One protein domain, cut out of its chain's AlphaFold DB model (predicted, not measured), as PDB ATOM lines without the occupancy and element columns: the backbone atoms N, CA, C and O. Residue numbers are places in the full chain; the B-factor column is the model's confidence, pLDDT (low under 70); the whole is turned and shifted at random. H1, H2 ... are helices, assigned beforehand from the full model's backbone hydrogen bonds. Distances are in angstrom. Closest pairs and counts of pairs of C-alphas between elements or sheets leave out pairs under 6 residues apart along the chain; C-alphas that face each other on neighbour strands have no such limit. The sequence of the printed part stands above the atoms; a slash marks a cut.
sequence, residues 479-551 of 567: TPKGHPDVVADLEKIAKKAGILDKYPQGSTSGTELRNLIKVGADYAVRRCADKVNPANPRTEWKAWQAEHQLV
ATOM      1  N   THR A 479     -21.289   2.071 -12.309       50.97
ATOM      2  CA  THR A 479     -20.900   0.768 -11.742       50.97
ATOM      3  C   THR A 479     -21.542   0.561 -10.360       50.97
ATOM      4  O   THR A 479     -21.427   1.453  -9.512       50.97
ATOM      5  N   PRO A 480     -22.191  -0.586 -10.085       57.53
ATOM      6  CA  PRO A 480     -22.726  -0.896  -8.759       57.53
ATOM      7  C   PRO A 480     -21.613  -0.935  -7.696       57.53
ATOM      8  O   PRO A 480     -20.504  -1.394  -7.961       57.53
ATOM      9  N   LYS A 481     -21.896  -0.432  -6.487       67.69
ATOM     10  CA  LYS A 481     -20.963  -0.486  -5.347       67.69
ATOM     11  C   LYS A 481     -21.158  -1.800  -4.586       67.69
ATOM     12  O   LYS A 481     -22.292  -2.129  -4.246       67.69
ATOM     13  N   GLY A 482     -20.067  -2.515  -4.311       66.25
ATOM     14  CA  GLY A 482     -20.080  -3.720  -3.477       66.25
ATOM     15  C   GLY A 482     -20.383  -3.409  -2.006       66.25
ATOM     16  O   GLY A 482     -20.284  -2.259  -1.569       66.25
ATOM     17  N   HIS A 483     -20.757  -4.431  -1.232       70.06
ATOM     18  CA  HIS A 483     -21.025  -4.282   0.202       70.06
ATOM     19  C   HIS A 483     -19.742  -3.868   0.956       70.06
ATOM     20  O   HIS A 483     -18.701  -4.481   0.711       70.06
ATOM     21  N   PRO A 484     -19.782  -2.886   1.883       74.44
ATOM     22  CA  PRO A 484     -18.582  -2.324   2.518       74.44
ATOM     23  C   PRO A 484     -17.649  -3.360   3.158       74.44
ATOM     24  O   PRO A 484     -16.437  -3.278   2.981       74.44
ATOM     25  N   ASP A 485     -18.216  -4.362   3.833       73.69
ATOM     26  CA  ASP A 485     -17.439  -5.416   4.502       73.69
ATOM     27  C   ASP A 485     -16.663  -6.291   3.507       73.69
ATOM     28  O   ASP A 485     -15.504  -6.628   3.734       73.69
ATOM     29  N   VAL A 486     -17.269  -6.589   2.353       75.69
ATOM     30  CA  VAL A 486     -16.626  -7.364   1.282       75.69
ATOM     31  C   VAL A 486     -15.500  -6.549   0.652       75.69
ATOM     32  O   VAL A 486     -14.413  -7.067   0.428       75.69
ATOM     33  N   VAL A 487     -15.727  -5.256   0.405       82.62
ATOM     34  CA  VAL A 487     -14.699  -4.359  -0.147       82.62
ATOM     35  C   VAL A 487     -13.485  -4.287   0.788       82.62
ATOM     36  O   VAL A 487     -12.353  -4.436   0.329       82.62
ATOM     37  N   ALA A 488     -13.709  -4.128   2.097       82.94
ATOM     38  CA  ALA A 488     -12.641  -4.065   3.094       82.94
ATOM     39  C   ALA A 488     -11.833  -5.374   3.183       82.94
ATOM     40  O   ALA A 488     -10.599  -5.345   3.255       82.94
ATOM     41  N   ASP A 489     -12.505  -6.526   3.121       83.94
ATOM     42  CA  ASP A 489     -11.837  -7.830   3.100       83.94
ATOM     43  C   ASP A 489     -10.997  -8.025   1.829       83.94
ATOM     44  O   ASP A 489      -9.860  -8.507   1.903       83.94
ATOM     45  N   LEU A 490     -11.491  -7.580   0.672       84.31
ATOM     46  CA  LEU A 490     -10.750  -7.638  -0.590       84.31
ATOM     47  C   LEU A 490      -9.541  -6.704  -0.615       84.31
ATOM     48  O   LEU A 490      -8.481  -7.102  -1.106       84.31
ATOM     49  N   GLU A 491      -9.639  -5.506  -0.037       85.81
ATOM     50  CA  GLU A 491      -8.485  -4.617   0.143       85.81
ATOM     51  C   GLU A 491      -7.413  -5.267   1.020       85.81
ATOM     52  O   GLU A 491      -6.218  -5.209   0.705       85.81
ATOM     53  N   LYS A 492      -7.827  -5.943   2.096       88.12
ATOM     54  CA  LYS A 492      -6.914  -6.655   2.994       88.12
ATOM     55  C   LYS A 492      -6.230  -7.831   2.296       88.12
ATOM     56  O   LYS A 492      -5.022  -8.009   2.468       88.12
ATOM     57  N   ILE A 493      -6.965  -8.601   1.492       84.25
ATOM     58  CA  ILE A 493      -6.418  -9.696   0.673       84.25
ATOM     59  C   ILE A 493      -5.407  -9.145  -0.336       84.25
ATOM     60  O   ILE A 493      -4.275  -9.628  -0.397       84.25
ATOM     61  N   ALA A 494      -5.771  -8.089  -1.064       82.19
ATOM     62  CA  ALA A 494      -4.915  -7.474  -2.071       82.19
ATOM     63  C   ALA A 494      -3.626  -6.887  -1.465       82.19
ATOM     64  O   ALA A 494      -2.539  -7.028  -2.033       82.19
ATOM     65  N   LYS A 495      -3.725  -6.280  -0.275       86.62
ATOM     66  CA  LYS A 495      -2.572  -5.773   0.476       86.62
ATOM     67  C   LYS A 495      -1.672  -6.905   0.968       86.62
ATOM     68  O   LYS A 495      -0.461  -6.837   0.792       86.62
ATOM     69  N   LYS A 496      -2.244  -7.969   1.542       87.25
ATOM     70  CA  LYS A 496      -1.477  -9.119   2.052       87.25
ATOM     71  C   LYS A 496      -0.765  -9.886   0.931       87.25
ATOM     72  O   LYS A 496       0.333 -10.386   1.146       87.25
ATOM     73  N   ALA A 497      -1.368  -9.950  -0.253       80.81
ATOM     74  CA  ALA A 497      -0.776 -10.565  -1.438       80.81
ATOM     75  C   ALA A 497       0.249  -9.664  -2.162       80.81
ATOM     76  O   ALA A 497       0.832 -10.086  -3.161       80.81
ATOM     77  N   GLY A 498       0.459  -8.421  -1.703       80.56
ATOM     78  CA  GLY A 498       1.382  -7.460  -2.321       80.56
ATOM     79  C   GLY A 498       0.965  -6.995  -3.722       80.56
ATOM     80  O   GLY A 498       1.762  -6.393  -4.443       80.56
ATOM     81  N   ILE A 499      -0.273  -7.271  -4.150       80.94
ATOM     82  CA  ILE A 499      -0.727  -6.923  -5.504       80.94
ATOM     83  C   ILE A 499      -1.066  -5.438  -5.652       80.94
ATOM     84  O   ILE A 499      -1.008  -4.922  -6.765       80.94
ATOM     85  N   LEU A 500      -1.355  -4.738  -4.549       80.19
ATOM     86  CA  LEU A 500      -1.535  -3.281  -4.555       80.19
ATOM     87  C   LEU A 500      -0.223  -2.536  -4.831       80.19
ATOM     88  O   LEU A 500      -0.241  -1.507  -5.500       80.19
ATOM     89  N   ASP A 501       0.904  -3.079  -4.368       80.38
ATOM     90  CA  ASP A 501       2.230  -2.508  -4.624       80.38
ATOM     91  C   ASP A 501       2.706  -2.853  -6.041       80.38
ATOM     92  O   ASP A 501       3.318  -2.034  -6.723       80.38
ATOM     93  N   LYS A 502       2.357  -4.055  -6.520       78.69
ATOM     94  CA  LYS A 502       2.636  -4.495  -7.893       78.69
ATOM     95  C   LYS A 502       1.890  -3.664  -8.947       78.69
ATOM     96  O   LYS A 502       2.417  -3.459 -10.037       78.69
ATOM     97  N   TYR A 503       0.674  -3.211  -8.640       80.81
ATOM     98  CA  TYR A 503      -0.159  -2.407  -9.536       80.81
ATOM     99  C   TYR A 503      -0.482  -1.052  -8.891       80.81
ATOM    100  O   TYR A 503      -1.574  -0.865  -8.340       80.81
ATOM    101  N   PRO A 504       0.463  -0.097  -8.948       75.38
ATOM    102  CA  PRO A 504       0.357   1.154  -8.219       75.38
ATOM    103  C   PRO A 504      -0.801   2.018  -8.720       75.38
ATOM    104  O   PRO A 504      -1.234   1.948  -9.879       75.38
ATOM    105  N   GLN A 505      -1.282   2.873  -7.820       69.94
ATOM    106  CA  GLN A 505      -2.342   3.834  -8.098       69.94
ATOM    107  C   GLN A 505      -1.935   4.771  -9.243       69.94
ATOM    108  O   GLN A 505      -0.851   5.344  -9.217       69.94
ATOM    109  N   GLY A 506      -2.807   4.919 -10.242       61.09
ATOM    110  CA  GLY A 506      -2.542   5.714 -11.447       61.09
ATOM    111  C   GLY A 506      -2.120   4.889 -12.666       61.09
ATOM    112  O   GLY A 506      -2.245   5.374 -13.787       61.09
ATOM    113  N   SER A 507      -1.708   3.628 -12.485       73.56
ATOM    114  CA  SER A 507      -1.572   2.682 -13.601       73.56
ATOM    115  C   SER A 507      -2.940   2.142 -14.029       73.56
ATOM    116  O   SER A 507      -3.842   1.999 -13.204       73.56
ATOM    117  N   THR A 508      -3.106   1.800 -15.310       70.62
ATOM    118  CA  THR A 508      -4.362   1.230 -15.835       70.62
ATOM    119  C   THR A 508      -4.776  -0.021 -15.060       70.62
ATOM    120  O   THR A 508      -5.884  -0.077 -14.538       70.62
ATOM    121  N   SER A 509      -3.848  -0.966 -14.874       77.75
ATOM    122  CA  SER A 509      -4.102  -2.195 -14.115       77.75
ATOM    123  C   SER A 509      -4.320  -1.948 -12.617       77.75
ATOM    124  O   SER A 509      -5.067  -2.690 -11.985       77.75
ATOM    125  N   GLY A 510      -3.728  -0.896 -12.043       80.50
ATOM    126  CA  GLY A 510      -4.005  -0.475 -10.666       80.50
ATOM    127  C   GLY A 510      -5.416   0.097 -10.499       80.50
ATOM    128  O   GLY A 510      -6.088  -0.189  -9.507       80.50
ATOM    129  N   THR A 511      -5.901   0.854 -11.483       78.88
ATOM    130  CA  THR A 511      -7.281   1.362 -11.521       78.88
ATOM    131  C   THR A 511      -8.286   0.222 -11.695       78.88
ATOM    132  O   THR A 511      -9.272   0.155 -10.965       78.88
ATOM    133  N   GLU A 512      -8.016  -0.723 -12.597       82.38
ATOM    134  CA  GLU A 512      -8.875  -1.892 -12.842       82.38
ATOM    135  C   GLU A 512      -8.950  -2.822 -11.616       82.38
ATOM    136  O   GLU A 512     -10.039  -3.267 -11.251       82.38
ATOM    137  N   LEU A 513      -7.835  -3.033 -10.903       84.06
ATOM    138  CA  LEU A 513      -7.819  -3.785  -9.641       84.06
ATOM    139  C   LEU A 513      -8.684  -3.118  -8.562       84.06
ATOM    140  O   LEU A 513      -9.445  -3.788  -7.866       84.06
ATOM    141  N   ARG A 514      -8.595  -1.792  -8.425       86.00
ATOM    142  CA  ARG A 514      -9.408  -1.043  -7.455       86.00
ATOM    143  C   ARG A 514     -10.885  -1.038  -7.824       86.00
ATOM    144  O   ARG A 514     -11.721  -1.068  -6.928       86.00
ATOM    145  N   ASN A 515     -11.212  -1.057  -9.112       83.50
ATOM    146  CA  ASN A 515     -12.590  -1.209  -9.560       83.50
ATOM    147  C   ASN A 515     -13.145  -2.597  -9.216       83.50
ATOM    148  O   ASN A 515     -14.222  -2.661  -8.633       83.50
ATOM    149  N   LEU A 516     -12.389  -3.679  -9.442       82.81
ATOM    150  CA  LEU A 516     -12.760  -5.036  -9.005       82.81
ATOM    151  C   LEU A 516     -13.024  -5.113  -7.492       82.81
ATOM    152  O   LEU A 516     -14.022  -5.689  -7.059       82.81
ATOM    153  N   ILE A 517     -12.167  -4.484  -6.687       85.56
ATOM    154  CA  ILE A 517     -12.339  -4.387  -5.231       85.56
ATOM    155  C   ILE A 517     -13.614  -3.602  -4.886       85.56
ATOM    156  O   ILE A 517     -14.438  -4.075  -4.110       85.56
ATOM    157  N   LYS A 518     -13.818  -2.437  -5.509       84.31
ATOM    158  CA  LYS A 518     -14.953  -1.532  -5.258       84.31
ATOM    159  C   LYS A 518     -16.312  -2.142  -5.613       84.31
ATOM    160  O   LYS A 518     -17.310  -1.800  -4.978       84.31
ATOM    161  N   VAL A 519     -16.368  -3.026  -6.609       80.75
ATOM    162  CA  VAL A 519     -17.596  -3.758  -6.971       80.75
ATOM    163  C   VAL A 519     -17.794  -5.041  -6.160       80.75
ATOM    164  O   VAL A 519     -18.858  -5.644  -6.243       80.75
ATOM    165  N   GLY A 520     -16.803  -5.455  -5.363       80.25
ATOM    166  CA  GLY A 520     -16.865  -6.681  -4.565       80.25
ATOM    167  C   GLY A 520     -16.590  -7.970  -5.352       80.25
ATOM    168  O   GLY A 520     -17.109  -9.020  -4.986       80.25
ATOM    169  N   ALA A 521     -15.800  -7.921  -6.432       83.19
ATOM    170  CA  ALA A 521     -15.501  -9.079  -7.283       83.19
ATOM    171  C   ALA A 521     -14.456 -10.026  -6.649       83.19
ATOM    172  O   ALA A 521     -13.321 -10.127  -7.122       83.19
ATOM    173  N   ASP A 522     -14.836 -10.726  -5.573       80.12
ATOM    174  CA  ASP A 522     -13.934 -11.554  -4.747       80.12
ATOM    175  C   ASP A 522     -13.135 -12.583  -5.557       80.12
ATOM    176  O   ASP A 522     -11.909 -12.644  -5.444       80.12
ATOM    177  N   TYR A 523     -13.799 -13.309  -6.457       81.31
ATOM    178  CA  TYR A 523     -13.157 -14.321  -7.297       81.31
ATOM    179  C   TYR A 523     -12.045 -13.741  -8.192       81.31
ATOM    180  O   TYR A 523     -10.942 -14.287  -8.267       81.31
ATOM    181  N   ALA A 524     -12.298 -12.591  -8.816       81.75
ATOM    182  CA  ALA A 524     -11.351 -11.913  -9.700       81.75
ATOM    183  C   ALA A 524     -10.153 -11.320  -8.932       81.75
ATOM    184  O   ALA A 524      -9.003 -11.435  -9.369       81.75
ATOM    185  N   VAL A 525     -10.397 -10.729  -7.755       82.38
ATOM    186  CA  VAL A 525      -9.333 -10.184  -6.891       82.38
ATOM    187  C   VAL A 525      -8.427 -11.306  -6.375       82.38
ATOM    188  O   VAL A 525      -7.203 -11.155  -6.388       82.38
ATOM    189  N   ARG A 526      -8.995 -12.457  -5.993       80.94
ATOM    190  CA  ARG A 526      -8.217 -13.632  -5.570       80.94
ATOM    191  C   ARG A 526      -7.379 -14.214  -6.701       80.94
ATOM    192  O   ARG A 526      -6.196 -14.450  -6.501       80.94
ATOM    193  N   ARG A 527      -7.909 -14.331  -7.922       78.62
ATOM    194  CA  ARG A 527      -7.107 -14.784  -9.078       78.62
ATOM    195  C   ARG A 527      -5.948 -13.842  -9.414       78.62
ATOM    196  O   ARG A 527      -4.873 -14.308  -9.800       78.62
ATOM    197  N   CYS A 528      -6.128 -12.535  -9.207       80.00
ATOM    198  CA  CYS A 528      -5.035 -11.565  -9.303       80.00
ATOM    199  C   CYS A 528      -3.978 -11.771  -8.204       80.00
ATOM    200  O   CYS A 528      -2.783 -11.633  -8.480       80.00
ATOM    201  N   ALA A 529      -4.399 -12.116  -6.982       79.56
ATOM    202  CA  ALA A 529      -3.515 -12.434  -5.858       79.56
ATOM    203  C   ALA A 529      -2.736 -13.747  -6.072       79.56
ATOM    204  O   ALA A 529      -1.531 -13.794  -5.827       79.56
ATOM    205  N   ASP A 530      -3.398 -14.768  -6.614       75.56
ATOM    206  CA  ASP A 530      -2.871 -16.131  -6.760       75.56
ATOM    207  C   ASP A 530      -2.026 -16.337  -8.037       75.56
ATOM    208  O   ASP A 530      -1.491 -17.420  -8.268       75.56
ATOM    209  N   LYS A 531      -1.859 -15.298  -8.872       63.75
ATOM    210  CA  LYS A 531      -1.061 -15.303 -10.121       63.75
ATOM    211  C   LYS A 531      -1.482 -16.379 -11.153       63.75
ATOM    212  O   LYS A 531      -0.653 -16.813 -11.953       63.75
ATOM    213  N   VAL A 532      -2.760 -16.772 -11.200       56.62
ATOM    214  CA  VAL A 532      -3.280 -17.832 -12.099       56.62
ATOM    215  C   VAL A 532      -3.703 -17.289 -13.476       56.62
ATOM    216  O   VAL A 532      -4.601 -16.455 -13.570       56.62
ATOM    217  N   ASN A 533      -3.075 -17.775 -14.553       47.34
ATOM    218  CA  ASN A 533      -3.222 -17.270 -15.928       47.34
ATOM    219  C   ASN A 533      -4.668 -17.387 -16.492       47.34
ATOM    220  O   ASN A 533      -5.211 -18.490 -16.466       47.34
ATOM    221  N   PRO A 534      -5.276 -16.316 -17.054       51.94
ATOM    222  CA  PRO A 534      -4.785 -14.935 -17.069       51.94
ATOM    223  C   PRO A 534      -4.963 -14.250 -15.707       51.94
ATOM    224  O   PRO A 534      -6.069 -14.155 -15.204       51.94
ATOM    225  N   ALA A 535      -3.871 -13.745 -15.123       59.81
ATOM    226  CA  ALA A 535      -3.830 -13.181 -13.762       59.81
ATOM    227  C   ALA A 535      -3.627 -11.653 -13.739       59.81
ATOM    228  O   ALA A 535      -2.949 -11.113 -12.858       59.81
ATOM    229  N   ASN A 536      -4.103 -10.952 -14.768       76.62
ATOM    230  CA  ASN A 536      -3.942  -9.504 -14.883       76.62
ATOM    231  C   ASN A 536      -5.270  -8.818 -14.515       76.62
ATOM    232  O   ASN A 536      -6.279  -9.157 -15.140       76.62
ATOM    233  N   PRO A 537      -5.279  -7.836 -13.585       80.19
ATOM    234  CA  PRO A 537      -6.472  -7.062 -13.231       80.19
ATOM    235  C   PRO A 537      -7.267  -6.536 -14.427       80.19
ATOM    236  O   PRO A 537      -8.490  -6.500 -14.373       80.19
ATOM    237  N   ARG A 538      -6.591  -6.214 -15.537       76.38
ATOM    238  CA  ARG A 538      -7.237  -5.805 -16.792       76.38
ATOM    239  C   ARG A 538      -8.127  -6.879 -17.392       76.38
ATOM    240  O   ARG A 538      -9.249  -6.609 -17.810       76.38
ATOM    241  N   THR A 539      -7.599  -8.093 -17.487       78.19
ATOM    242  CA  THR A 539      -8.302  -9.224 -18.095       78.19
ATOM    243  C   THR A 539      -9.469  -9.646 -17.218       78.19
ATOM    244  O   THR A 539     -10.567  -9.843 -17.728       78.19
ATOM    245  N   GLU A 540      -9.251  -9.702 -15.904       80.94
ATOM    246  CA  GLU A 540     -10.289 -10.049 -14.934       80.94
ATOM    247  C   GLU A 540     -11.392  -8.983 -14.869       80.94
ATOM    248  O   GLU A 540     -12.571  -9.322 -14.824       80.94
ATOM    249  N   TRP A 541     -11.041  -7.696 -14.966       81.38
ATOM    250  CA  TRP A 541     -12.019  -6.609 -15.043       81.38
ATOM    251  C   TRP A 541     -12.870  -6.686 -16.311       81.38
ATOM    252  O   TRP A 541     -14.091  -6.569 -16.237       81.38
ATOM    253  N   LYS A 542     -12.259  -6.953 -17.472       75.06
ATOM    254  CA  LYS A 542     -13.001  -7.129 -18.731       75.06
ATOM    255  C   LYS A 542     -13.885  -8.373 -18.727       75.06
ATOM    256  O   LYS A 542     -14.996  -8.311 -19.244       75.06
ATOM    257  N   ALA A 543     -13.414  -9.477 -18.149       76.12
ATOM    258  CA  ALA A 543     -14.208 -10.692 -17.998       76.12
ATOM    259  C   ALA A 543     -15.418 -10.445 -17.086       76.12
ATOM    260  O   ALA A 543     -16.544 -10.738 -17.480       76.12
ATOM    261  N   TRP A 544     -15.199  -9.805 -15.932       79.06
ATOM    262  CA  TRP A 544     -16.266  -9.416 -15.013       79.06
ATOM    263  C   TRP A 544     -17.281  -8.483 -15.686       79.06
ATOM    264  O   TRP A 544     -18.485  -8.708 -15.588       79.06
ATOM    265  N   GLN A 545     -16.812  -7.480 -16.440       72.31
ATOM    266  CA  GLN A 545     -17.679  -6.580 -17.204       72.31
ATOM    267  C   GLN A 545     -18.501  -7.317 -18.261       72.31
ATOM    268  O   GLN A 545     -19.694  -7.058 -18.360       72.31
ATOM    269  N   ALA A 546     -17.902  -8.227 -19.030       68.25
ATOM    270  CA  ALA A 546     -18.622  -8.995 -20.043       68.25
ATOM    271  C   ALA A 546     -19.698  -9.895 -19.411       68.25
ATOM    272  O   ALA A 546     -20.833  -9.922 -19.881       68.25
ATOM    273  N   GLU A 547     -19.362 -10.571 -18.310       67.88
ATOM    274  CA  GLU A 547     -20.284 -11.431 -17.561       67.88
ATOM    275  C   GLU A 547     -21.456 -10.636 -16.961       67.88
ATOM    276  O   GLU A 547     -22.588 -11.109 -16.971       67.88
ATOM    277  N   HIS A 548     -21.217  -9.400 -16.508       64.94
ATOM    278  CA  HIS A 548     -22.222  -8.582 -15.817       64.94
ATOM    279  C   HIS A 548     -22.925  -7.543 -16.719       64.94
ATOM    280  O   HIS A 548     -23.971  -7.022 -16.335       64.94
ATOM    281  N   GLN A 549     -22.424  -7.260 -17.930       53.38
ATOM    282  CA  GLN A 549     -23.137  -6.497 -18.972       53.38
ATOM    283  C   GLN A 549     -24.194  -7.353 -19.677       53.38
ATOM    284  O   GLN A 549     -25.279  -6.853 -19.962       53.38
ATOM    285  N   LEU A 550     -23.946  -8.658 -19.847       43.41
ATOM    286  CA  LEU A 550     -24.952  -9.619 -20.326       43.41
ATOM    287  C   LEU A 550     -26.174  -9.735 -19.395       43.41
ATOM    288  O   LEU A 550     -27.228 -10.199 -19.818       43.41
ATOM    289  N   VAL A 551     -26.063  -9.272 -18.148       43.28
ATOM    290  CA  VAL A 551     -27.166  -9.243 -17.174       43.28
ATOM    291  C   VAL A 551     -28.016  -7.964 -17.297       43.28
ATOM    292  O   VAL A 551     -29.140  -7.935 -16.801       43.28
TER     293      VAL A 551
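Overview. This is residues 479 to 551 of the 567 residues of an uncharacterized protein of Paraburkholderia sp. BL21I4N1 (UniProt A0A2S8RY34). H3 and H4 lie side by side in the middle, between H1 on one side and H5 on the other, with short H2 at one end; residues 546 to 551 stick out. The printed part has 73 residues, with five named helices, H1 to H5 in order, and no named strand: all helix. It is compact, with a radius of gyration of the C-alphas of 11.1 A and spans of 32 by 27 by 23 A.

Along the chain. Find C-alpha 484 at (-18.582, -2.324, 2.518); from there H1 runs 18.4 A to residue 496. Next come H2, residues 499 to 502, H3, residues 508 to 519, and H4, residues 522 to 529. H5, residues 537 to 549, runs 17.6 A to C-alpha 549 at (-23.137, -6.497, -18.972).

Arrangement. Start at the hairpin H3 and H4, closest at the C-alphas of Leu 516 and Val 525, 6.5 A. H1 touches H4, closest at C-alphas 494 and 529, 6.4 A. H5 touches H3 with residues 537 to 541 alone, closest at C-alphas 513 and 537, 5.0 A. H1 and H5 are apart. In H1, H3, H4 and H5 every O i to N i+4 pair is within hydrogen-bond range.

Size, cuts and confidence. The printed part has no cut. Confidence is under 70 at residues 479 to 482, 505 to 506, 531 to 535 and 546 to 551.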